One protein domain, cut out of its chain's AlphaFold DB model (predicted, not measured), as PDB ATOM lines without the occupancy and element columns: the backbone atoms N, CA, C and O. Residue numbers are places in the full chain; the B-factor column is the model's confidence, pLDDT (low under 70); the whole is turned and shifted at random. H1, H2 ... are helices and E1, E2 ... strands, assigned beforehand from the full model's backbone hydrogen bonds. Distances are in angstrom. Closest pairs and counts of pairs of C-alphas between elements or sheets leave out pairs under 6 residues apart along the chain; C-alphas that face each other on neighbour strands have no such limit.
ATOM      1  N   MET A   1      46.356 -47.934   0.961       89.62
ATOM      2  CA  MET A   1      47.134 -47.237  -0.091       89.62
ATOM      3  C   MET A   1      46.973 -47.943  -1.427       89.62
ATOM      4  O   MET A   1      46.508 -47.305  -2.355       89.62
ATOM      5  N   TYR A   2      47.270 -49.246  -1.510       95.44
ATOM      6  CA  TYR A   2      47.108 -50.034  -2.738       95.44
ATOM      7  C   TYR A   2      45.708 -49.910  -3.367       95.44
ATOM      8  O   TYR A   2      45.603 -49.476  -4.508       95.44
ATOM      9  N   ASP A   3      44.642 -50.164  -2.599       97.81
ATOM     10  CA  ASP A   3      43.269 -50.116  -3.136       97.81
ATOM     11  C   ASP A   3      42.890 -48.730  -3.670       97.81
ATOM     12  O   ASP A   3      42.289 -48.617  -4.731       97.81
ATOM     13  N   LYS A   4      43.331 -47.665  -2.985       96.94
ATOM     14  CA  LYS A   4      43.123 -46.277  -3.425       96.94
ATOM     15  C   LYS A   4      43.820 -45.986  -4.754       96.94
ATOM     16  O   LYS A   4      43.237 -45.331  -5.608       96.94
ATOM     17  N   ILE A   5      45.051 -46.480  -4.930       97.06
ATOM     18  CA  ILE A   5      45.802 -46.346  -6.188       97.06
ATOM     19  C   ILE A   5      45.087 -47.098  -7.311       97.06
ATOM     20  O   ILE A   5      44.955 -46.564  -8.410       97.06
ATOM     21  N   MET A   6      44.609 -48.315  -7.040       98.06
ATOM     22  CA  MET A   6      43.874 -49.108  -8.027       98.06
ATOM     23  C   MET A   6      42.556 -48.438  -8.423       98.06
ATOM     24  O   MET A   6      42.237 -48.394  -9.605       98.06
ATOM     25  N   GLU A   7      41.835 -47.845  -7.472       98.38
ATOM     26  CA  GLU A   7      40.617 -47.080  -7.746       98.38
ATOM     27  C   GLU A   7      40.889 -45.877  -8.667       98.38
ATOM     28  O   GLU A   7      40.208 -45.712  -9.683       98.38
ATOM     29  N   SER A   8      41.925 -45.077  -8.379       98.06
ATOM     30  CA  SER A   8      42.340 -43.974  -9.261       98.06
ATOM     31  C   SER A   8      42.750 -44.479 -10.649       98.06
ATOM     32  O   SER A   8      42.395 -43.873 -11.660       98.06
ATOM     33  N   LEU A   9      43.499 -45.586 -10.709       96.62
ATOM     34  CA  LEU A   9      43.989 -46.179 -11.954       96.62
ATOM     35  C   LEU A   9      42.841 -46.647 -12.849       96.62
ATOM     36  O   LEU A   9      42.829 -46.326 -14.038       96.62
ATOM     37  N   GLU A  10      41.892 -47.401 -12.298       97.81
ATOM     38  CA  GLU A  10      40.755 -47.915 -13.063       97.81
ATOM     39  C   GLU A  10      39.845 -46.776 -13.533       97.81
ATOM     40  O   GLU A  10      39.406 -46.780 -14.686       97.81
ATOM     41  N   PHE A  11      39.660 -45.732 -12.716       98.25
ATOM     42  CA  PHE A  11      38.988 -44.514 -13.166       98.25
ATOM     43  C   PHE A  11      39.704 -43.881 -14.369       98.25
ATOM     44  O   PHE A  11      39.067 -43.640 -15.395       98.25
ATOM     45  N   ILE A  12      41.020 -43.657 -14.289       97.50
ATOM     46  CA  ILE A  12      41.798 -43.044 -15.379       97.50
ATOM     47  C   ILE A  12      41.714 -43.889 -16.659       97.50
ATOM     48  O   ILE A  12      41.426 -43.347 -17.728       97.50
ATOM     49  N   LYS A  13      41.886 -45.214 -16.561       95.81
ATOM     50  CA  LYS A  13      41.767 -46.135 -17.707       95.81
ATOM     51  C   LYS A  13      40.378 -46.125 -18.341       95.81
ATOM     52  O   LYS A  13      40.265 -46.307 -19.548       95.81
ATOM     53  N   SER A  14      39.325 -45.912 -17.549       96.88
ATOM     54  CA  SER A  14      37.957 -45.807 -18.073       96.88
ATOM     55  C   SER A  14      37.720 -44.532 -18.891       96.88
ATOM     56  O   SER A  14      36.779 -44.476 -19.680       96.88
ATOM     57  N   LYS A  15      38.552 -43.499 -18.692       96.88
ATOM     58  CA  LYS A  15      38.431 -42.197 -19.362       96.88
ATOM     59  C   LYS A  15      39.346 -42.050 -20.565       96.88
ATOM     60  O   LYS A  15      38.961 -41.365 -21.502       96.88
ATOM     61  N   VAL A  16      40.527 -42.662 -20.528       94.88
ATOM     62  CA  VAL A  16      41.552 -42.505 -21.563       94.88
ATOM     63  C   VAL A  16      42.144 -43.866 -21.908       94.88
ATOM     64  O   VAL A  16      42.670 -44.571 -21.046       94.88
ATOM     65  N   ASN A  17      42.125 -44.218 -23.195       93.38
ATOM     66  CA  ASN A  17      42.711 -45.457 -23.710       93.38
ATOM     67  C   ASN A  17      44.094 -45.205 -24.333       93.38
ATOM     68  O   ASN A  17      44.324 -45.466 -25.513       93.38
ATOM     69  N   ARG A  18      45.022 -44.659 -23.537       93.56
ATOM     70  CA  ARG A  18      46.395 -44.340 -23.964       93.56
ATOM     71  C   ARG A  18      47.431 -44.994 -23.071       93.56
ATOM     72  O   ARG A  18      47.189 -45.279 -21.901       93.56
ATOM     73  N   LYS A  19      48.615 -45.213 -23.637       94.12
ATOM     74  CA  LYS A  19      49.771 -45.799 -22.947       94.12
ATOM     75  C   LYS A  19      50.960 -44.841 -23.050       94.12
ATOM     76  O   LYS A  19      51.860 -45.088 -23.855       94.12
ATOM     77  N   PRO A  20      50.951 -43.735 -22.281       96.50
ATOM     78  CA  PRO A  20      52.048 -42.779 -22.290       96.50
ATOM     79  C   PRO A  20      53.355 -43.458 -21.877       96.50
ATOM     80  O   PRO A  20      53.388 -44.248 -20.934       96.50
ATOM     81  N   LYS A  21      54.436 -43.148 -22.596       97.19
ATOM     82  CA  LYS A  21      55.791 -43.643 -22.301       97.19
ATOM     83  C   LYS A  21      56.546 -42.713 -21.359       97.19
ATOM     84  O   LYS A  21      57.477 -43.143 -20.685       97.19
ATOM     85  N   ILE A  22      56.160 -41.438 -21.342       97.88
ATOM     86  CA  ILE A  22      56.806 -40.384 -20.563       97.88
ATOM     87  C   ILE A  22      55.731 -39.626 -19.789       97.88
ATOM     88  O   ILE A  22      54.717 -39.224 -20.360       97.88
ATOM     89  N   ALA A  23      55.977 -39.408 -18.499       97.62
ATOM     90  CA  ALA A  23      55.188 -38.511 -17.668       97.62
ATOM     91  C   ALA A  23      56.018 -37.275 -17.298       97.62
ATOM     92  O   ALA A  23      57.182 -37.402 -16.917       97.62
ATOM     93  N   VAL A  24      55.429 -36.084 -17.398       97.88
ATOM     94  CA  VAL A  24      56.082 -34.804 -17.092       97.88
ATOM     95  C   VAL A  24      55.240 -34.038 -16.078       97.88
ATOM     96  O   VAL A  24      54.050 -33.823 -16.290       97.88
ATOM     97  N   ILE A  25      55.854 -33.591 -14.982       97.44
ATOM     98  CA  ILE A  25      55.183 -32.776 -13.963       97.44
ATOM     99  C   ILE A  25      55.486 -31.300 -14.209       97.44
ATOM    100  O   ILE A  25      56.640 -30.882 -14.123       97.44
ATOM    101  N   LEU A  26      54.455 -30.502 -14.494       95.81
ATOM    102  CA  LEU A  26      54.602 -29.076 -14.777       95.81
ATOM    103  C   LEU A  26      54.493 -28.261 -13.487       95.81
ATOM    104  O   LEU A  26      53.469 -28.270 -12.802       95.81
ATOM    105  N   GLY A  27      55.569 -27.549 -13.161       92.12
ATOM    106  CA  GLY A  27      55.597 -26.581 -12.070       92.12
ATOM    107  C   GLY A  27      54.981 -25.230 -12.443       92.12
ATOM    108  O   GLY A  27      54.434 -25.027 -13.530       92.12
ATOM    109  N   SER A  28      55.110 -24.272 -11.529       91.44
ATOM    110  CA  SER A  28      54.628 -22.905 -11.719       91.44
ATOM    111  C   SER A  28      55.288 -22.246 -12.936       91.44
ATOM    112  O   SER A  28      56.500 -22.327 -13.110       91.44
ATOM    113  N   GLY A  29      54.481 -21.614 -13.792       91.94
ATOM    114  CA  GLY A  29      54.940 -20.981 -15.036       91.94
ATOM    115  C   GLY A  29      55.174 -21.938 -16.213       91.94
ATOM    116  O   GLY A  29      55.391 -21.471 -17.322       91.94
ATOM    117  N   LEU A  30      55.082 -23.259 -16.011       94.81
ATOM    118  CA  LEU A  30      55.298 -24.263 -17.067       94.81
ATOM    119  C   LEU A  30      53.995 -24.842 -17.633       94.81
ATOM    120  O   LEU A  30      54.029 -25.703 -18.509       94.81
ATOM    121  N   GLY A  31      52.843 -24.384 -17.137       92.62
ATOM    122  CA  GLY A  31      51.530 -24.913 -17.506       92.62
ATOM    123  C   GLY A  31      51.220 -24.816 -19.000       92.62
ATOM    124  O   GLY A  31      50.494 -25.666 -19.507       92.62
ATOM    125  N   ASP A  32      51.797 -23.846 -19.708       95.00
ATOM    126  CA  ASP A  32      51.562 -23.629 -21.139       95.00
ATOM    127  C   ASP A  32      52.255 -24.663 -22.036       95.00
ATOM    128  O   ASP A  32      51.945 -24.736 -23.224       95.00
ATOM    129  N   LEU A  33      53.120 -25.530 -21.487       94.81
ATOM    130  CA  LEU A  33      53.708 -26.637 -22.251       94.81
ATOM    131  C   LEU A  33      52.636 -27.593 -22.794       94.81
ATOM    132  O   LEU A  33      52.837 -28.233 -23.818       94.81
ATOM    133  N   VAL A  34      51.452 -27.649 -22.177       96.25
ATOM    134  CA  VAL A  34      50.341 -28.439 -22.731       96.25
ATOM    135  C   VAL A  34      49.902 -27.948 -24.112       96.25
ATOM    136  O   VAL A  34      49.220 -28.681 -24.819       96.25
ATOM    137  N   ASN A  35      50.250 -26.722 -24.521       96.00
ATOM    138  CA  ASN A  35      49.856 -26.164 -25.814       96.00
ATOM    139  C   ASN A  35      50.547 -26.854 -26.992       96.00
ATOM    140  O   ASN A  35      49.932 -26.931 -28.049       96.00
ATOM    141  N   VAL A  36      51.749 -27.408 -26.790       96.12
ATOM    142  CA  VAL A  36      52.490 -28.142 -27.834       96.12
ATOM    143  C   VAL A  36      52.117 -29.625 -27.922       96.12
ATOM    144  O   VAL A  36      52.645 -30.333 -28.770       96.12
ATOM    145  N   VAL A  37      51.244 -30.112 -27.036       97.38
ATOM    146  CA  VAL A  37      50.755 -31.495 -27.083       97.38
ATOM    147  C   VAL A  37      49.730 -31.629 -28.211       97.38
ATOM    148  O   VAL A  37      48.817 -30.816 -28.334       97.38
ATOM    149  N   GLU A  38      49.846 -32.670 -29.016       97.56
ATOM    150  CA  GLU A  38      48.891 -33.016 -30.067       97.56
ATOM    151  C   GLU A  38      47.888 -34.063 -29.563       97.56
ATOM    152  O   GLU A  38      48.178 -34.801 -28.619       97.56
ATOM    153  N   ASP A  39      46.707 -34.127 -30.188       95.62
ATOM    154  CA  ASP A  39      45.663 -35.126 -29.906       95.62
ATOM    155  C   ASP A  39      45.299 -35.233 -28.412       95.62
ATOM    156  O   ASP A  39      45.323 -36.318 -27.832       95.62
ATOM    157  N   LYS A  40      45.012 -34.092 -27.767       95.44
ATOM    158  CA  LYS A  40      44.857 -34.012 -26.306       95.44
ATOM    159  C   LYS A  40      43.575 -34.665 -25.791       95.44
ATOM    160  O   LYS A  40      42.484 -34.367 -26.271       95.44
ATOM    161  N   GLU A  41      43.712 -35.410 -24.702       96.75
ATOM    162  CA  GLU A  41      42.619 -35.798 -23.804       96.75
ATOM    163  C   GLU A  41      42.988 -35.363 -22.386       96.75
ATOM    164  O   GLU A  41      44.110 -35.616 -21.941       96.75
ATOM    165  N   ASP A  42      42.078 -34.704 -21.664       96.69
ATOM    166  CA  ASP A  42      42.348 -34.256 -20.298       96.69
ATOM    167  C   ASP A  42      41.358 -34.782 -19.260       96.69
ATOM    168  O   ASP A  42      40.172 -34.971 -19.524       96.69
ATOM    169  N   ILE A  43      41.880 -35.028 -18.058       97.50
ATOM    170  CA  ILE A  43      41.119 -35.437 -16.880       97.50
ATOM    171  C   ILE A  43      41.432 -34.446 -15.756       97.50
ATOM    172  O   ILE A  43      42.591 -34.288 -15.366       97.50
ATOM    173  N   SER A  44      40.405 -33.792 -15.211       96.62
ATOM    174  CA  SER A  44      40.553 -32.939 -14.022       96.62
ATOM    175  C   SER A  44      40.912 -33.781 -12.797       96.62
ATOM    176  O   SER A  44      40.289 -34.822 -12.570       96.62
ATOM    177  N   TYR A  45      41.850 -33.317 -11.970       96.56
ATOM    178  CA  TYR A  45      42.212 -33.976 -10.710       96.56
ATOM    179  C   TYR A  45      41.011 -34.150  -9.786       96.56
ATOM    180  O   TYR A  45      40.876 -35.198  -9.170       96.56
ATOM    181  N   GLU A  46      40.097 -33.176  -9.766       95.81
ATOM    182  CA  GLU A  46      38.871 -33.215  -8.957       95.81
ATOM    183  C   GLU A  46      37.965 -34.405  -9.292       95.81
ATOM    184  O   GLU A  46      37.178 -34.842  -8.457       95.81
ATOM    185  N   SER A  47      38.065 -34.932 -10.515       96.75
ATOM    186  CA  SER A  47      37.273 -36.085 -10.948       96.75
ATOM    187  C   SER A  47      37.924 -37.427 -10.619       96.75
ATOM    188  O   SER A  47      37.241 -38.447 -10.658       96.75
ATOM    189  N   ILE A  48      39.225 -37.444 -10.309       97.81
ATOM    190  CA  ILE A  48      39.980 -38.674 -10.072       97.81
ATOM    191  C   ILE A  48      39.844 -39.047  -8.587       97.81
ATOM    192  O   ILE A  48      40.280 -38.281  -7.722       97.81
ATOM    193  N   PRO A  49      39.294 -40.228  -8.253       97.56
ATOM    194  CA  PRO A  49      39.209 -40.685  -6.870       97.56
ATOM    195  C   PRO A  49      40.580 -40.678  -6.194       97.56
ATOM    196  O   PRO A  49      41.577 -41.038  -6.816       97.56
ATOM    197  N   ASN A  50      40.634 -40.299  -4.916       95.25
ATOM    198  CA  ASN A  50      41.854 -40.265  -4.093       95.25
ATOM    199  C   ASN A  50      42.982 -39.341  -4.593       95.25
ATOM    200  O   ASN A  50      44.077 -39.368  -4.026       95.25
ATOM    201  N   PHE A  51      42.746 -38.526  -5.623       94.69
ATOM    202  CA  PHE A  51      43.755 -37.627  -6.170       94.69
ATOM    203  C   PHE A  51      43.744 -36.281  -5.428       94.69
ATOM    204  O   PHE A  51      42.669 -35.743  -5.153       94.69
ATOM    205  N   PRO A  52      44.909 -35.707  -5.084       91.56
ATOM    206  CA  PRO A  52      44.954 -34.370  -4.502       91.56
ATOM    207  C   PRO A  52      44.520 -33.301  -5.521       91.56
ATOM    208  O   PRO A  52      44.602 -33.509  -6.733       91.56
ATOM    209  N   VAL A  53      44.097 -32.130  -5.042       87.88
ATOM    210  CA  VAL A  53      43.639 -31.007  -5.879       87.88
ATOM    211  C   VAL A  53      44.483 -29.780  -5.553       87.88
ATOM    212  O   VAL A  53      44.431 -29.261  -4.446       87.88
ATOM    213  N   SER A  54      45.281 -29.303  -6.510       82.94
ATOM    214  CA  SER A  54      46.148 -28.152  -6.248       82.94
ATOM    215  C   SER A  54      45.327 -26.876  -6.067       82.94
ATOM    216  O   SER A  54      44.443 -26.571  -6.864       82.94
ATOM    217  N   THR A  55      45.669 -26.113  -5.038       85.06
ATOM    218  CA  THR A  55      45.062 -24.819  -4.687       85.06
ATOM    219  C   THR A  55      45.916 -23.633  -5.148       85.06
ATOM    220  O   THR A  55      45.528 -22.471  -5.021       85.06
ATOM    221  N   VAL A  56      47.099 -23.912  -5.704       85.94
ATOM    222  CA  VAL A  56      48.084 -22.906  -6.107       85.94
ATOM    223  C   VAL A  56      47.683 -22.239  -7.419       85.94
ATOM    224  O   VAL A  56      47.405 -22.889  -8.429       85.94
ATOM    225  N   LYS A  57      47.732 -20.904  -7.444       80.06
ATOM    226  CA  LYS A  57      47.456 -20.119  -8.652       80.06
ATOM    227  C   LYS A  57      48.381 -20.540  -9.800       80.06
ATOM    228  O   LYS A  57      49.600 -20.539  -9.668       80.06
ATOM    229  N   GLY A  58      47.788 -20.855 -10.949       73.88
ATOM    230  CA  GLY A  58      48.512 -21.297 -12.146       73.88
ATOM    231  C   GLY A  58      48.662 -22.816 -12.266       73.88
ATOM    232  O   GLY A  58      49.017 -23.292 -13.342       73.88
ATOM    233  N   HIS A  59      48.335 -23.585 -11.226       85.44
ATOM    234  CA  HIS A  59      48.183 -25.032 -11.331       85.44
ATOM    235  C   HIS A  59      46.748 -25.328 -11.763       85.44
ATOM    236  O   HIS A  59      45.802 -25.070 -11.029       85.44
ATOM    237  N   LYS A  60      46.577 -25.807 -12.998       86.56
ATOM    238  CA  LYS A  60      45.248 -26.041 -13.583       86.56
ATOM    239  C   LYS A  60      44.584 -27.310 -13.061       86.56
ATOM    240  O   LYS A  60      43.374 -27.434 -13.190       86.56
ATOM    241  N   GLY A  61      45.366 -28.223 -12.491       94.44
ATOM    242  CA  GLY A  61      44.840 -29.411 -11.838       94.44
ATOM    243  C   GLY A  61      44.346 -30.459 -12.833       94.44
ATOM    244  O   GLY A  61      43.237 -30.962 -12.685       94.44
ATOM    245  N   LYS A  62      45.127 -30.749 -13.882       96.38
ATOM    246  CA  LYS A  62      44.731 -31.677 -14.952       96.38
ATOM    247  C   LYS A  62      45.816 -32.691 -15.291       96.38
ATOM    248  O   LYS A  62      47.006 -32.369 -15.291       96.38
ATOM    249  N   LEU A  63      45.399 -33.914 -15.601       97.56
ATOM    250  CA  LEU A  63      46.194 -34.874 -16.360       97.56
ATOM    251  C   LEU A  63      45.900 -34.627 -17.836       97.56
ATOM    252  O   LEU A  63      44.740 -34.688 -18.226       97.56
ATOM    253  N   VAL A  64      46.922 -34.335 -18.634       98.00
ATOM    254  CA  VAL A  64      46.800 -34.102 -20.078       98.00
ATOM    255  C   VAL A  64      47.565 -35.194 -20.804       98.00
ATOM    256  O   VAL A  64      48.789 -35.264 -20.722       98.00
ATOM    257  N   PHE A  65      46.839 -36.049 -21.504       98.44
ATOM    258  CA  PHE A  65      47.383 -37.086 -22.364       98.44
ATOM    259  C   PHE A  65      47.457 -36.569 -23.794       98.44
ATOM    260  O   PHE A  65      46.631 -35.753 -24.199       98.44
ATOM    261  N   GLY A  66      48.424 -37.053 -24.562       97.62
ATOM    262  CA  GLY A  66      48.540 -36.738 -25.979       97.62
ATOM    263  C   GLY A  66      49.913 -37.112 -26.506       97.62
ATOM    264  O   GLY A  66      50.565 -38.012 -25.971       97.62
ATOM    265  N   ARG A  67      50.369 -36.406 -27.538       97.75
ATOM    266  CA  ARG A  67      51.600 -36.733 -28.261       97.75
ATOM    267  C   ARG A  67      52.513 -35.519 -28.413       97.75
ATOM    268  O   ARG A  67      52.039 -34.411 -28.631       97.75
ATOM    269  N   ILE A  68      53.822 -35.727 -28.285       97.00
ATOM    270  CA  ILE A  68      54.860 -34.750 -28.655       97.00
ATOM    271  C   ILE A  68      55.882 -35.497 -29.510       97.00
ATOM    272  O   ILE A  68      56.468 -36.466 -29.028       97.00
ATOM    273  N   ASN A  69      56.103 -35.066 -30.757       95.31
ATOM    274  CA  ASN A  69      57.034 -35.707 -31.701       95.31
ATOM    275  C   ASN A  69      56.850 -37.237 -31.774       95.31
ATOM    276  O   ASN A  69      57.790 -37.994 -31.540       95.31
ATOM    277  N   ASP A  70      55.618 -37.691 -32.012       94.06
ATOM    278  CA  ASP A  70      55.239 -39.113 -32.075       94.06
ATOM    279  C   ASP A  70      55.364 -39.928 -30.776       94.06
ATOM    280  O   ASP A  70      55.080 -41.130 -30.751       94.06
ATOM    281  N   VAL A  71      55.728 -39.294 -29.661       97.19
ATOM    282  CA  VAL A  71      55.808 -39.948 -28.354       97.19
ATOM    283  C   VAL A  71      54.538 -39.683 -27.556       97.19
ATOM    284  O   VAL A  71      54.202 -38.532 -27.290       97.19
ATOM    285  N   GLU A  72      53.856 -40.749 -27.130       98.06
ATOM    286  CA  GLU A  72      52.740 -40.659 -26.180       98.06
ATOM    287  C   GLU A  72      53.241 -40.151 -24.820       98.06
ATOM    288  O   GLU A  72      54.099 -40.776 -24.178       98.06
ATOM    289  N   VAL A  73      52.679 -39.032 -24.369       98.25
ATOM    290  CA  VAL A  73      53.057 -38.329 -23.141       98.25
ATOM    291  C   VAL A  73      51.860 -38.127 -22.214       98.25
ATOM    292  O   VAL A  73      50.713 -38.020 -22.647       98.25
ATOM    293  N   LEU A  74      52.152 -38.040 -20.919       98.19
ATOM    294  CA  LEU A  74      51.234 -37.595 -19.876       98.19
ATOM    295  C   LEU A  74      51.829 -36.369 -19.182       98.19
ATOM    296  O   LEU A  74      52.889 -36.451 -18.569       98.19
ATOM    297  N   LEU A  75      51.151 -35.230 -19.246       98.12
ATOM    298  CA  LEU A  75      51.545 -34.012 -18.548       98.12
ATOM    299  C   LEU A  75      50.641 -33.818 -17.327       98.12
ATOM    300  O   LEU A  75      49.417 -33.811 -17.436       98.12
ATOM    301  N   MET A  76      51.241 -33.614 -16.157       97.75
ATOM    302  CA  MET A  76      50.540 -33.129 -14.971       97.75
ATOM    303  C   MET A  76      50.581 -31.599 -14.991       97.75
ATOM    304  O   MET A  76      51.617 -30.998 -14.697       97.75
ATOM    305  N   GLN A  77      49.481 -30.960 -15.400       96.31
ATOM    306  CA  GLN A  77      49.380 -29.504 -15.515       96.31
ATOM    307  C   GLN A  77      49.145 -28.856 -14.146       96.31
ATOM    308  O   GLN A  77      48.042 -28.423 -13.791       96.31
ATOM    309  N   GLY A  78      50.227 -28.791 -13.379       94.06
ATOM    310  CA  GLY A  78      50.228 -28.459 -11.967       94.06
ATOM    311  C   GLY A  78      50.645 -29.662 -11.126       94.06
ATOM    312  O   GLY A  78      50.632 -30.809 -11.563       94.06
ATOM    313  N   ARG A  79      51.036 -29.378  -9.890       94.81
ATOM    314  CA  ARG A  79      51.471 -30.360  -8.894       94.81
ATOM    315  C   ARG A  79      51.024 -29.945  -7.504       94.81
ATOM    316  O   ARG A  79      50.582 -28.816  -7.304       94.81
ATOM    317  N   PHE A  80      51.200 -30.844  -6.554       92.88
ATOM    318  CA  PHE A  80      50.855 -30.617  -5.158       92.88
ATOM    319  C   PHE A  80      52.101 -30.269  -4.361       92.88
ATOM    320  O   PHE A  80      53.202 -30.741  -4.663       92.88
ATOM    321  N   HIS A  81      51.919 -29.465  -3.327       93.94
ATOM    322  CA  HIS A  81      52.989 -29.084  -2.426       93.94
ATOM    323  C   HIS A  81      52.614 -29.387  -0.985       93.94
ATOM    324  O   HIS A  81      51.463 -29.279  -0.574       93.94
ATOM    325  N   TYR A  82      53.633 -29.696  -0.192       94.50
ATOM    326  CA  TYR A  82      53.478 -29.942   1.237       94.50
ATOM    327  C   TYR A  82      52.847 -28.748   1.976       94.50
ATOM    328  O   TYR A  82      51.997 -28.927   2.841       94.50
ATOM    329  N   TYR A  83      53.199 -27.519   1.584       93.31
ATOM    330  CA  TYR A  83      52.659 -26.300   2.196       93.31
ATOM    331  C   TYR A  83      51.159 -26.084   1.937       93.31
ATOM    332  O   TYR A  83      50.561 -25.228   2.579       93.31
ATOM    333  N   GLU A  84      50.542 -26.836   1.018       92.69
ATOM    334  CA  GLU A  84      49.087 -26.822   0.797       92.69
ATOM    335  C   GLU A  84      48.336 -27.645   1.865       92.69
ATOM    336  O   GLU A  84      47.112 -27.720   1.834       92.69
ATOM    337  N   GLY A  85      49.053 -28.263   2.817       92.69
ATOM    338  CA  GLY A  85      48.487 -29.081   3.894       92.69
ATOM    339  C   GLY A  85      48.477 -30.586   3.602       92.69
ATOM    340  O   GLY A  85      47.952 -31.362   4.399       92.69
ATOM    341  N   TYR A  86      49.062 -31.017   2.480       91.94
ATOM    342  CA  TYR A  86      49.156 -32.432   2.122       91.94
ATOM    343  C   TYR A  86      50.221 -33.178   2.928       91.94
ATOM    344  O   TYR A  86      51.304 -32.668   3.199       91.94
ATOM    345  N   THR A  87      49.927 -34.434   3.260       90.88
ATOM    346  CA  THR A  87      50.880 -35.365   3.879       90.88
ATOM    347  C   THR A  87      51.750 -36.055   2.821       90.88
ATOM    348  O   THR A  87      51.292 -36.330   1.716       90.88
ATOM    349  N   MET A  88      53.007 -36.352   3.176       87.50
ATOM    350  CA  MET A  88      53.911 -37.216   2.391       87.50
ATOM    351  C   MET A  88      53.797 -38.705   2.768       87.50
ATOM    352  O   MET A  88      54.438 -39.545   2.143       87.50
ATOM    353  N   LYS A  89      53.035 -39.015   3.824       72.56
ATOM    354  CA  LYS A  89      52.707 -40.369   4.289       72.56
ATOM    355  C   LYS A  89      51.339 -40.801   3.789       72.56
ATOM    356  O   LYS A  89      50.430 -39.940   3.873       72.56
TER     357      LYS A  89
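AT A GLANCE: This is residues 1 to 89 of the 89 residues of the protein "Purine nucleoside phosphorylase 1" of Clostridium carnis (UniProt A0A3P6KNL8). A small, twisted sheet of four strands makes the body, with the short helix H2 packed over one face, along E4. The longer helix H1 stands off, grazing the sheet only with its residues 12 to 15, and two long stretches with no named element, residues 45 to 61 and 78 to 89, lie beyond the end of the sheet where E2 and E4 end and E3 begins. The printed part has 89 residues, with two named helices and four named strands in the order H1, E1, H2, E2, E3, E4. The sheet is mixed, in the order E1, E4, E3, E2, and the class is mixed, helices and strands. The whole is compact, with a radius of gyration of the C-alphas of 13.2 A and spans of 37 by 31 by 18 A.

HOW THE PARTS SIT: H1, residues 2 to 15, comes closest to E2, residues 38 to 44, at the C-alphas of Lys 15 and Ile 43, 7.7 A apart. E1, residues 22 to 26, is an edge strand and the parallel neighbour of E4, residues 71 to 77, at 25 degrees; N 24 and O 74 are 2.8 A apart, within hydrogen-bond range. H2, residues 31 to 36, is on the sheet at a height over the sheet of 8.3 A. It lies over E4 and runs along the strands, at 18 degrees to E4 on the local plane; their closest C-alphas, those of Gly 31 and Gln 77, are 5.4 A apart. H1 and H2 are apart. E1, H2 and E2 form a split strand-helix-strand unit, two strands running the same way with E4 and E3 between them in the sheet, and its crossover is right-handed. E2, the other edge strand, forms a hairpin with E3, residues 62 to 68: they are antiparallel at 167 degrees, with N 41 and O 65 3.0 A apart, within hydrogen-bond range. E3 and E4 form a second hairpin, antiparallel at 154 degrees, with N 73 and O 66 2.8 A apart, within hydrogen-bond range. E2, E3 and E4 are a meander, each strand the antiparallel neighbour of the one before. In H1 every O i to N i+4 pair is within hydrogen-bond range; in H2 0 of 2 are, beside 3 of 3 O i to N i+3 pairs.

IN THESE COORDINATES: H1 begins at C-alpha 2, (47.108, -50.034, -2.738), and is 20.3 A long. E1 is 12.9 A long, H2 10.9 A, E2 18.1 A and E3 17.3 A. E4 is 17.8 A long and ends at C-alpha 77, (49.380, -29.504, -15.515).

THE WHOLE: The C-alphas farthest apart, those of Asp 70 and Gly 85, are 37.9 A apart. The printed part has no cut. The link from E2 to E3, 17 residues, is long. The mean pLDDT of the printed part is 94.4, and no printed residue is under 70.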